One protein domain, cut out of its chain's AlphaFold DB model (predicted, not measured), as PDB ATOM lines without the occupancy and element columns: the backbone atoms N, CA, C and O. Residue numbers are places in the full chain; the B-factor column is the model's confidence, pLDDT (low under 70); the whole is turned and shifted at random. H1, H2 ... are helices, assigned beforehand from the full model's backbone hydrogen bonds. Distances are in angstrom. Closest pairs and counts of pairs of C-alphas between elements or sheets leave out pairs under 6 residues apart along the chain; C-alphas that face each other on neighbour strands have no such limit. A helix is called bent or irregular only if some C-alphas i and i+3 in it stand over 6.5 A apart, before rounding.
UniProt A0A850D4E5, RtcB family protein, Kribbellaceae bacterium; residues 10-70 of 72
ATOM      1  N   ASN A  10     -19.803 -28.414  -3.217       97.88
ATOM      2  CA  ASN A  10     -19.802 -27.216  -2.381       97.88
ATOM      3  C   ASN A  10     -18.383 -26.705  -2.132       97.88
ATOM      4  O   ASN A  10     -18.157 -25.502  -2.211       97.88
ATOM      5  N   GLU A  11     -17.419 -27.601  -1.900       98.12
ATOM      6  CA  GLU A  11     -16.028 -27.181  -1.725       98.12
ATOM      7  C   GLU A  11     -15.449 -26.598  -3.019       98.12
ATOM      8  O   GLU A  11     -14.785 -25.568  -2.972       98.12
ATOM      9  N   ALA A  12     -15.772 -27.173  -4.183       97.88
ATOM     10  CA  ALA A  12     -15.371 -26.594  -5.465       97.88
ATOM     11  C   ALA A  12     -15.939 -25.174  -5.661       97.88
ATOM     12  O   ALA A  12     -15.188 -24.262  -5.994       97.88
ATOM     13  N   LYS A  13     -17.232 -24.959  -5.367       97.06
ATOM     14  CA  LYS A  13     -17.873 -23.628  -5.434       97.06
ATOM     15  C   LYS A  13     -17.268 -22.610  -4.470       97.06
ATOM     16  O   LYS A  13     -17.294 -21.421  -4.754       97.06
ATOM     17  N   ARG A  14     -16.753 -23.065  -3.326       97.44
ATOM     18  CA  ARG A  14     -16.132 -22.201  -2.315       97.44
ATOM     19  C   ARG A  14     -14.680 -21.854  -2.653       97.44
ATOM     20  O   ARG A  14     -14.203 -20.798  -2.255       97.44
ATOM     21  N   ARG A  15     -13.976 -22.760  -3.337       97.88
ATOM     22  CA  ARG A  15     -12.534 -22.670  -3.602       97.88
ATOM     23  C   ARG A  15     -12.187 -22.002  -4.929       97.88
ATOM     24  O   ARG A  15     -11.106 -21.431  -5.025       97.88
ATOM     25  N   PHE A  16     -13.049 -22.116  -5.935       98.19
ATOM     26  CA  PHE A  16     -12.748 -21.682  -7.297       98.19
ATOM     27  C   PHE A  16     -13.675 -20.572  -7.775       98.19
ATOM     28  O   PHE A  16     -14.811 -20.423  -7.326       98.19
ATOM     29  N   THR A  17     -13.168 -19.815  -8.736       98.00
ATOM     30  CA  THR A  17     -13.841 -18.691  -9.373       98.00
ATOM     31  C   THR A  17     -14.160 -18.997 -10.836       98.00
ATOM     32  O   THR A  17     -13.685 -19.976 -11.417       98.00
ATOM     33  N   VAL A  18     -14.945 -18.126 -11.475       97.31
ATOM     34  CA  VAL A  18     -15.163 -18.196 -12.930       97.31
ATOM     35  C   VAL A  18     -13.850 -17.994 -13.695       97.31
ATOM     36  O   VAL A  18     -13.645 -18.641 -14.716       97.31
ATOM     37  N   ALA A  19     -12.935 -17.156 -13.197       97.81
ATOM     38  CA  ALA A  19     -11.632 -16.955 -13.828       97.81
ATOM     39  C   ALA A  19     -10.789 -18.241 -13.811       97.81
ATOM     40  O   ALA A  19     -10.199 -18.599 -14.829       97.81
ATOM     41  N   ASP A  20     -10.814 -18.985 -12.699       97.94
ATOM     42  CA  ASP A  20     -10.168 -20.299 -12.618       97.94
ATOM     43  C   ASP A  20     -10.778 -21.277 -13.623       97.94
ATOM     44  O   ASP A  20     -10.054 -22.017 -14.285       97.94
ATOM     45  N   LEU A  21     -12.108 -21.271 -13.763       97.00
ATOM     46  CA  LEU A  21     -12.798 -22.108 -14.740       97.00
ATOM     47  C   LEU A  21     -12.369 -21.762 -16.169       97.00
ATOM     48  O   LEU A  21     -12.069 -22.670 -16.939       97.00
ATOM     49  N   VAL A  22     -12.310 -20.475 -16.521       96.81
ATOM     50  CA  VAL A  22     -11.869 -20.013 -17.846       96.81
ATOM     51  C   VAL A  22     -10.432 -20.454 -18.114       96.81
ATOM     52  O   VAL A  22     -10.172 -21.028 -19.167       96.81
ATOM     53  N   SER A  23      -9.533 -20.242 -17.150       97.88
ATOM     54  CA  SER A  23      -8.123 -20.622 -17.244       97.88
ATOM     55  C   SER A  23      -7.942 -22.134 -17.421       97.88
ATOM     56  O   SER A  23      -7.221 -22.576 -18.307       97.88
ATOM     57  N   GLN A  24      -8.643 -22.951 -16.634       96.75
ATOM     58  CA  GLN A  24      -8.506 -24.411 -16.697       96.75
ATOM     59  C   GLN A  24      -9.225 -25.054 -17.889       96.75
ATOM     60  O   GLN A  24      -8.996 -26.227 -18.175       96.75
ATOM     61  N   THR A  25     -10.105 -24.317 -18.568       95.88
ATOM     62  CA  THR A  25     -10.817 -24.769 -19.776       95.88
ATOM     63  C   THR A  25     -10.322 -24.051 -21.029       95.88
ATOM     64  O   THR A  25     -11.018 -23.992 -22.044       95.88
ATOM     65  N   GLU A  26      -9.120 -23.479 -20.983       96.31
ATOM     66  CA  GLU A  26      -8.495 -22.886 -22.158       96.31
ATOM     67  C   GLU A  26      -8.334 -23.935 -23.274       96.31
ATOM     68  O   GLU A  26      -7.926 -25.075 -23.045       96.31
ATOM     69  N   GLY A  27      -8.716 -23.562 -24.498       95.75
ATOM     70  CA  GLY A  27      -8.721 -24.470 -25.648       95.75
ATOM     71  C   GLY A  27      -9.892 -25.461 -25.696       95.75
ATOM     72  O   GLY A  27      -9.936 -26.280 -26.613       95.75
ATOM     73  N   VAL A  28     -10.836 -25.390 -24.751       96.00
ATOM     74  CA  VAL A  28     -12.106 -26.125 -24.790       96.00
ATOM     75  C   VAL A  28     -13.263 -25.133 -24.739       96.00
ATOM     76  O   VAL A  28     -13.371 -24.318 -23.818       96.00
ATOM     77  N   GLU A  29     -14.161 -25.217 -25.717       95.69
ATOM     78  CA  GLU A  29     -15.368 -24.402 -25.718       95.69
ATOM     79  C   GLU A  29     -16.417 -24.994 -24.787       95.69
ATOM     80  O   GLU A  29     -16.833 -26.144 -24.920       95.69
ATOM     81  N   SER A  30     -16.847 -24.218 -23.803       94.31
ATOM     82  CA  SER A  30     -17.800 -24.672 -22.798       94.31
ATOM     83  C   SER A  30     -18.580 -23.504 -22.223       94.31
ATOM     84  O   SER A  30     -18.228 -22.338 -22.394       94.31
ATOM     85  N   ARG A  31     -19.624 -23.820 -21.456       94.44
ATOM     86  CA  ARG A  31     -20.240 -22.854 -20.545       94.44
ATOM     87  C   ARG A  31     -19.198 -22.391 -19.513       94.44
ATOM     88  O   ARG A  31     -18.517 -23.234 -18.928       94.44
ATOM     89  N   LYS A  32     -19.061 -21.076 -19.300       93.06
ATOM     90  CA  LYS A  32     -18.054 -20.454 -18.409       93.06
ATOM     91  C   LYS A  32     -18.704 -19.459 -17.440       93.06
ATOM     92  O   LYS A  32     -18.355 -18.286 -17.408       93.06
ATOM     93  N   ASP A  33     -19.681 -19.930 -16.668       94.25
ATOM     94  CA  ASP A  33     -20.363 -19.129 -15.644       94.25
ATOM     95  C   ASP A  33     -20.386 -19.822 -14.274       94.25
ATOM     96  O   ASP A  33     -19.969 -20.972 -14.117       94.25
ATOM     97  N   ALA A  34     -20.870 -19.105 -13.257       93.56
ATOM     98  CA  ALA A  34     -20.880 -19.578 -11.875       93.56
ATOM     99  C   ALA A  34     -21.691 -20.872 -11.662       93.56
ATOM    100  O   ALA A  34     -21.425 -21.619 -10.719       93.56
ATOM    101  N   GLY A  35     -22.658 -21.158 -12.538       93.44
ATOM    102  CA  GLY A  35     -23.517 -22.337 -12.456       93.44
ATOM    103  C   GLY A  35     -22.792 -23.654 -12.724       93.44
ATOM    104  O   GLY A  35     -23.340 -24.704 -12.404       93.44
ATOM    105  N   VAL A  36     -21.572 -23.608 -13.270       94.69
ATOM    106  CA  VAL A  36     -20.765 -24.792 -13.607       94.69
ATOM    107  C   VAL A  36     -19.407 -24.830 -12.893       94.69
ATOM    108  O   VAL A  36     -18.564 -25.664 -13.215       94.69
ATOM    109  N   ILE A  37     -19.179 -23.976 -11.888       95.88
ATOM    110  CA  ILE A  37     -17.914 -23.966 -11.125       95.88
ATOM    111  C   ILE A  37     -17.652 -25.309 -10.435       95.88
ATOM    112  O   ILE A  37     -16.504 -25.739 -10.343       95.88
ATOM    113  N   ASP A  38     -18.684 -26.023  -9.976       95.06
ATOM    114  CA  ASP A  38     -18.478 -27.334  -9.354       95.06
ATOM    115  C   ASP A  38     -18.006 -28.418 -10.327       95.06
ATOM    116  O   ASP A  38     -17.625 -29.504  -9.891       95.06
ATOM    117  N   GLU A  39     -17.983 -28.117 -11.619       93.62
ATOM    118  CA  GLU A  39     -17.532 -28.989 -12.693       93.62
ATOM    119  C   GLU A  39     -16.156 -28.596 -13.259       93.62
ATOM    120  O   GLU A  39     -15.718 -29.174 -14.252       93.62
ATOM    121  N   ILE A  40     -15.463 -27.641 -12.629       95.88
ATOM    122  CA  ILE A  40     -14.103 -27.238 -12.998       95.88
ATOM    123  C   ILE A  40     -13.145 -28.450 -13.008       95.88
ATOM    124  O   ILE A  40     -13.255 -29.300 -12.115       95.88
ATOM    125  N   PRO A  41     -12.181 -28.551 -13.952       96.44
ATOM    126  CA  PRO A  41     -11.248 -29.681 -14.020       96.44
ATOM    127  C   PRO A  41     -10.562 -29.994 -12.684       96.44
ATOM    128  O   PRO A  41     -10.531 -31.145 -12.251       96.44
ATOM    129  N   ALA A  42     -10.138 -28.968 -11.942       97.12
ATOM    130  CA  ALA A  42      -9.548 -29.123 -10.617       97.12
ATOM    131  C   ALA A  42     -10.488 -29.706  -9.543       97.12
ATOM    132  O   ALA A  42     -10.023 -29.941  -8.430       97.12
ATOM    133  N   ALA A  43     -11.774 -29.948  -9.790       97.69
ATOM    134  CA  ALA A  43     -12.647 -30.671  -8.859       97.69
ATOM    135  C   ALA A  43     -12.539 -32.206  -8.991       97.69
ATOM    136  O   ALA A  43     -12.990 -32.942  -8.101       97.69
ATOM    137  N   TYR A  44     -11.920 -32.688 -10.069       97.94
ATOM    138  CA  TYR A  44     -11.748 -34.101 -10.391       97.94
ATOM    139  C   TYR A  44     -10.335 -34.595 -10.070       97.94
ATOM    140  O   TYR A  44      -9.420 -33.807  -9.819       97.94
ATOM    141  N   LYS A  45     -10.179 -35.918  -9.986       97.88
ATOM    142  CA  LYS A  45      -8.857 -36.555  -9.961       97.88
ATOM    143  C   LYS A  45      -8.210 -36.425 -11.337       97.88
ATOM    144  O   LYS A  45      -8.902 -36.234 -12.335       97.88
ATOM    145  N   ASP A  46      -6.896 -36.570 -11.371       95.94
ATOM    146  CA  ASP A  46      -6.185 -36.753 -12.626       95.94
ATOM    147  C   ASP A  46      -6.597 -38.091 -13.267       95.94
ATOM    148  O   ASP A  46      -6.565 -39.134 -12.608       95.94
ATOM    149  N   ILE A  47      -7.042 -38.046 -14.525       95.00
ATOM    150  CA  ILE A  47      -7.516 -39.235 -15.239       95.00
ATOM    151  C   ILE A  47      -6.362 -40.187 -15.539       95.00
ATOM    152  O   ILE A  47      -6.557 -41.397 -15.433       95.00
ATOM    153  N   ASP A  48      -5.168 -39.668 -15.817       94.69
ATOM    154  CA  ASP A  48      -4.010 -40.492 -16.163       94.69
ATOM    155  C   ASP A  48      -3.598 -41.348 -14.961       94.69
ATOM    156  O   ASP A  48      -3.430 -42.562 -15.076       94.69
ATOM    157  N   SER A  49      -3.587 -40.747 -13.768       96.06
ATOM    158  CA  SER A  49      -3.406 -41.463 -12.500       96.06
ATOM    159  C   SER A  49      -4.465 -42.553 -12.260       96.06
ATOM    160  O   SER A  49      -4.156 -43.612 -11.716       96.06
ATOM    161  N   VAL A  50      -5.724 -42.315 -12.647       96.19
ATOM    162  CA  VAL A  50      -6.817 -43.295 -12.490       96.19
ATOM    163  C   VAL A  50      -6.667 -44.464 -13.463       96.19
ATOM    164  O   VAL A  50      -6.888 -45.604 -13.061       96.19
ATOM    165  N   ILE A  51      -6.280 -44.198 -14.712       95.44
ATOM    166  CA  ILE A  51      -6.035 -45.232 -15.726       95.44
ATOM    167  C   ILE A  51      -4.804 -46.070 -15.364       95.44
ATOM    168  O   ILE A  51      -4.863 -47.295 -15.432       95.44
ATOM    169  N   ALA A  52      -3.723 -45.436 -14.899       95.00
ATOM    170  CA  ALA A  52      -2.507 -46.131 -14.480       95.00
ATOM    171  C   ALA A  52      -2.758 -47.140 -13.344       95.00
ATOM    172  O   ALA A  52      -2.142 -48.198 -13.313       95.00
ATOM    173  N   ALA A  53      -3.696 -46.854 -12.437       96.06
ATOM    174  CA  ALA A  53      -4.060 -47.757 -11.345       96.06
ATOM    175  C   ALA A  53      -4.872 -48.995 -11.783       96.06
ATOM    176  O   ALA A  53      -5.197 -49.826 -10.940       96.06
ATOM    177  N   GLN A  54      -5.250 -49.092 -13.062       95.25
ATOM    178  CA  GLN A  54      -6.066 -50.179 -13.621       95.25
ATOM    179  C   GLN A  54      -5.377 -50.863 -14.812       95.25
ATOM    180  O   GLN A  54      -6.016 -51.633 -15.526       95.25
ATOM    181  N   SER A  55      -4.094 -50.574 -15.059       93.62
ATOM    182  CA  SER A  55      -3.373 -51.012 -16.262       93.62
ATOM    183  C   SER A  55      -3.251 -52.532 -16.415       93.62
ATOM    184  O   SER A  55      -2.943 -53.013 -17.497       93.62
ATOM    185  N   ASP A  56      -3.453 -53.290 -15.339       96.00
ATOM    186  CA  ASP A  56      -3.487 -54.754 -15.324       96.00
ATOM    187  C   ASP A  56      -4.857 -55.338 -15.717       96.00
ATOM    188  O   ASP A  56      -4.956 -56.524 -16.028       96.00
ATOM    189  N   LEU A  57      -5.909 -54.514 -15.723       96.44
ATOM    190  CA  LEU A  57      -7.291 -54.917 -16.000       96.44
ATOM    191  C   LEU A  57      -7.828 -54.375 -17.327       96.44
ATOM    192  O   LEU A  57      -8.825 -54.893 -17.835       96.44
ATOM    193  N   VAL A  58      -7.224 -53.315 -17.867       95.12
ATOM    194  CA  VAL A  58      -7.712 -52.632 -19.071       95.12
ATOM    195  C   VAL A  58      -6.588 -52.317 -20.051       95.12
ATOM    196  O   VAL A  58      -5.444 -52.100 -19.666       95.12
ATOM    197  N   GLU A  59      -6.946 -52.221 -21.329       95.75
ATOM    198  CA  GLU A  59      -6.072 -51.750 -22.402       95.75
ATOM    199  C   GLU A  59      -6.510 -50.352 -22.864       95.75
ATOM    200  O   GLU A  59      -7.697 -50.095 -23.094       95.75
ATOM    201  N   VAL A  60      -5.550 -49.437 -23.023       95.06
ATOM    202  CA  VAL A  60      -5.815 -48.099 -23.563       95.06
ATOM    203  C   VAL A  60      -5.795 -48.147 -25.087       95.06
ATOM    204  O   VAL A  60      -4.735 -48.201 -25.702       95.06
ATOM    205  N   VAL A  61      -6.976 -48.066 -25.699       97.00
ATOM    206  CA  VAL A  61      -7.121 -48.093 -27.166       97.00
ATOM    207  C   VAL A  61      -6.887 -46.716 -27.798       97.00
ATOM    208  O   VAL A  61      -6.340 -46.614 -28.893       97.00
ATOM    209  N   ALA A  62      -7.309 -45.636 -27.132       96.50
ATOM    210  CA  ALA A  62      -7.170 -44.272 -27.638       96.50
ATOM    211  C   ALA A  62      -7.251 -43.227 -26.518       96.50
ATOM    212  O   ALA A  62      -7.943 -43.426 -25.518       96.50
ATOM    213  N   HIS A  63      -6.623 -42.069 -26.745       94.75
ATOM    214  CA  HIS A  63      -6.798 -40.864 -25.934       94.75
ATOM    215  C   HIS A  63      -7.595 -39.823 -26.718       94.75
ATOM    216  O   HIS A  63      -7.231 -39.461 -27.837       94.75
ATOM    217  N   LEU A  64      -8.676 -39.324 -26.124       95.25
ATOM    218  CA  LEU A  64      -9.524 -38.304 -26.731       95.25
ATOM    219  C   LEU A  64      -9.340 -36.978 -25.998       95.25
ATOM    220  O   LEU A  64      -9.482 -36.914 -24.778       95.25
ATOM    221  N   LYS A  65      -9.071 -35.911 -26.754       92.50
ATOM    222  CA  LYS A  65      -9.059 -34.545 -26.231       92.50
ATOM    223  C   LYS A  65     -10.381 -33.865 -26.556       92.50
ATOM    224  O   LYS A  65     -10.825 -33.853 -27.702       92.50
ATOM    225  N   GLN A  66     -10.998 -33.288 -25.536       93.31
ATOM    226  CA  GLN A  66     -12.233 -32.541 -25.698       93.31
ATOM    227  C   GLN A  66     -11.986 -31.219 -26.433       93.31
ATOM    228  O   GLN A  66     -10.985 -30.551 -26.189       93.31
ATOM    229  N   VAL A  67     -12.926 -30.841 -27.304       96.00
ATOM    230  CA  VAL A  67     -12.927 -29.543 -28.003       96.00
ATOM    231  C   VAL A  67     -14.141 -28.700 -27.606       96.00
ATOM    232  O   VAL A  67     -14.032 -27.486 -27.489       96.00
ATOM    233  N   ILE A  68     -15.284 -29.342 -27.331       95.69
ATOM    234  CA  ILE A  68     -16.512 -28.681 -26.883       95.69
ATOM    235  C   ILE A  68     -17.188 -29.450 -25.737       95.69
ATOM    236  O   ILE A  68     -17.195 -30.683 -25.717       95.69
ATOM    237  N   CYS A  69     -17.768 -28.729 -24.776       94.00
ATOM    238  CA  CYS A  69     -18.577 -29.253 -23.680       94.00
ATOM    239  C   CYS A  69     -19.940 -28.557 -23.627       94.00
ATOM    240  O   CYS A  69     -20.039 -27.400 -23.216       94.00
ATOM    241  N   VAL A  70     -21.000 -29.289 -23.973       91.44
ATOM    242  CA  VAL A  70     -22.387 -28.851 -23.774       91.44
ATOM    243  C   VAL A  70     -22.963 -29.626 -22.593       91.44
ATOM    244  O   VAL A  70     -23.029 -30.854 -22.631       91.44
TER     245      VAL A  70
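Overview. This is residues 10 to 70 of the 72 residues of the protein "RtcB family protein" of Kribbellaceae bacterium (UniProt A0A850D4E5). Three short helices, H1, H2 and H3, gather at one end of an elongated, open loop of chain; from H3 the chain runs out through H4 to a far turn at residues 53 to 58, then returns as a long stretch with no named element to the helices' end. There residues 68 to 69 pair, parallel, with residues 29 to 30. The printed part has 61 residues with four named helices, H1 to H4 in chain order, and no named strand; the class is all helix, though only 25 residues are in named elements. The whole is loose, with a radius of gyration of the C-alphas of 14.0 A and spans of 39 by 25 by 16 A.

Along the chain. H1, residues 10 to 15, is 8.7 A long and begins at C-alpha 10 (-19.802, -27.216, -2.381). H2, residues 18 to 24, is 9.9 A long. H3, residues 34 to 39, is 10.0 A long and irregular: C-alphas 35 and 38 are 7.7 A apart. H4, residues 47 to 52, is 8.6 A long and ends at C-alpha 52 (-2.507, -46.131, -14.480).

Arrangement. H1 touches H3, about perpendicular at 77 degrees; their closest C-alphas, of Ala 12 and Asp 38, are 5.0 A apart. H2 and H3 only just touch, with 3 pairs of C-alphas within 8 A, the closest those of Val 18 and Ala 34 at 6.0 A; they run the same way at a steep tilt of 38 degrees. H1 and H2 are apart, and H4 touches no helix. Every O i to N i+4 pair is within hydrogen-bond range in H1, H2 and H4; H3 has 0 of 2, and 2 of 3 O i to N i+3 pairs.

Size, cuts and confidence. The two C-alphas farthest apart, of Asp 33 and Asp 56, are 39.4 A apart. Residues 45 to 50, of which 47 to 50 belong to H4, and residues 53 to 58 stand free. The link from H1 to H2 is tight, and those from H2 to H3 and H3 to H4 are short. The printed part has no cut; its mean pLDDT is 95.9, and no printed residue is under 70.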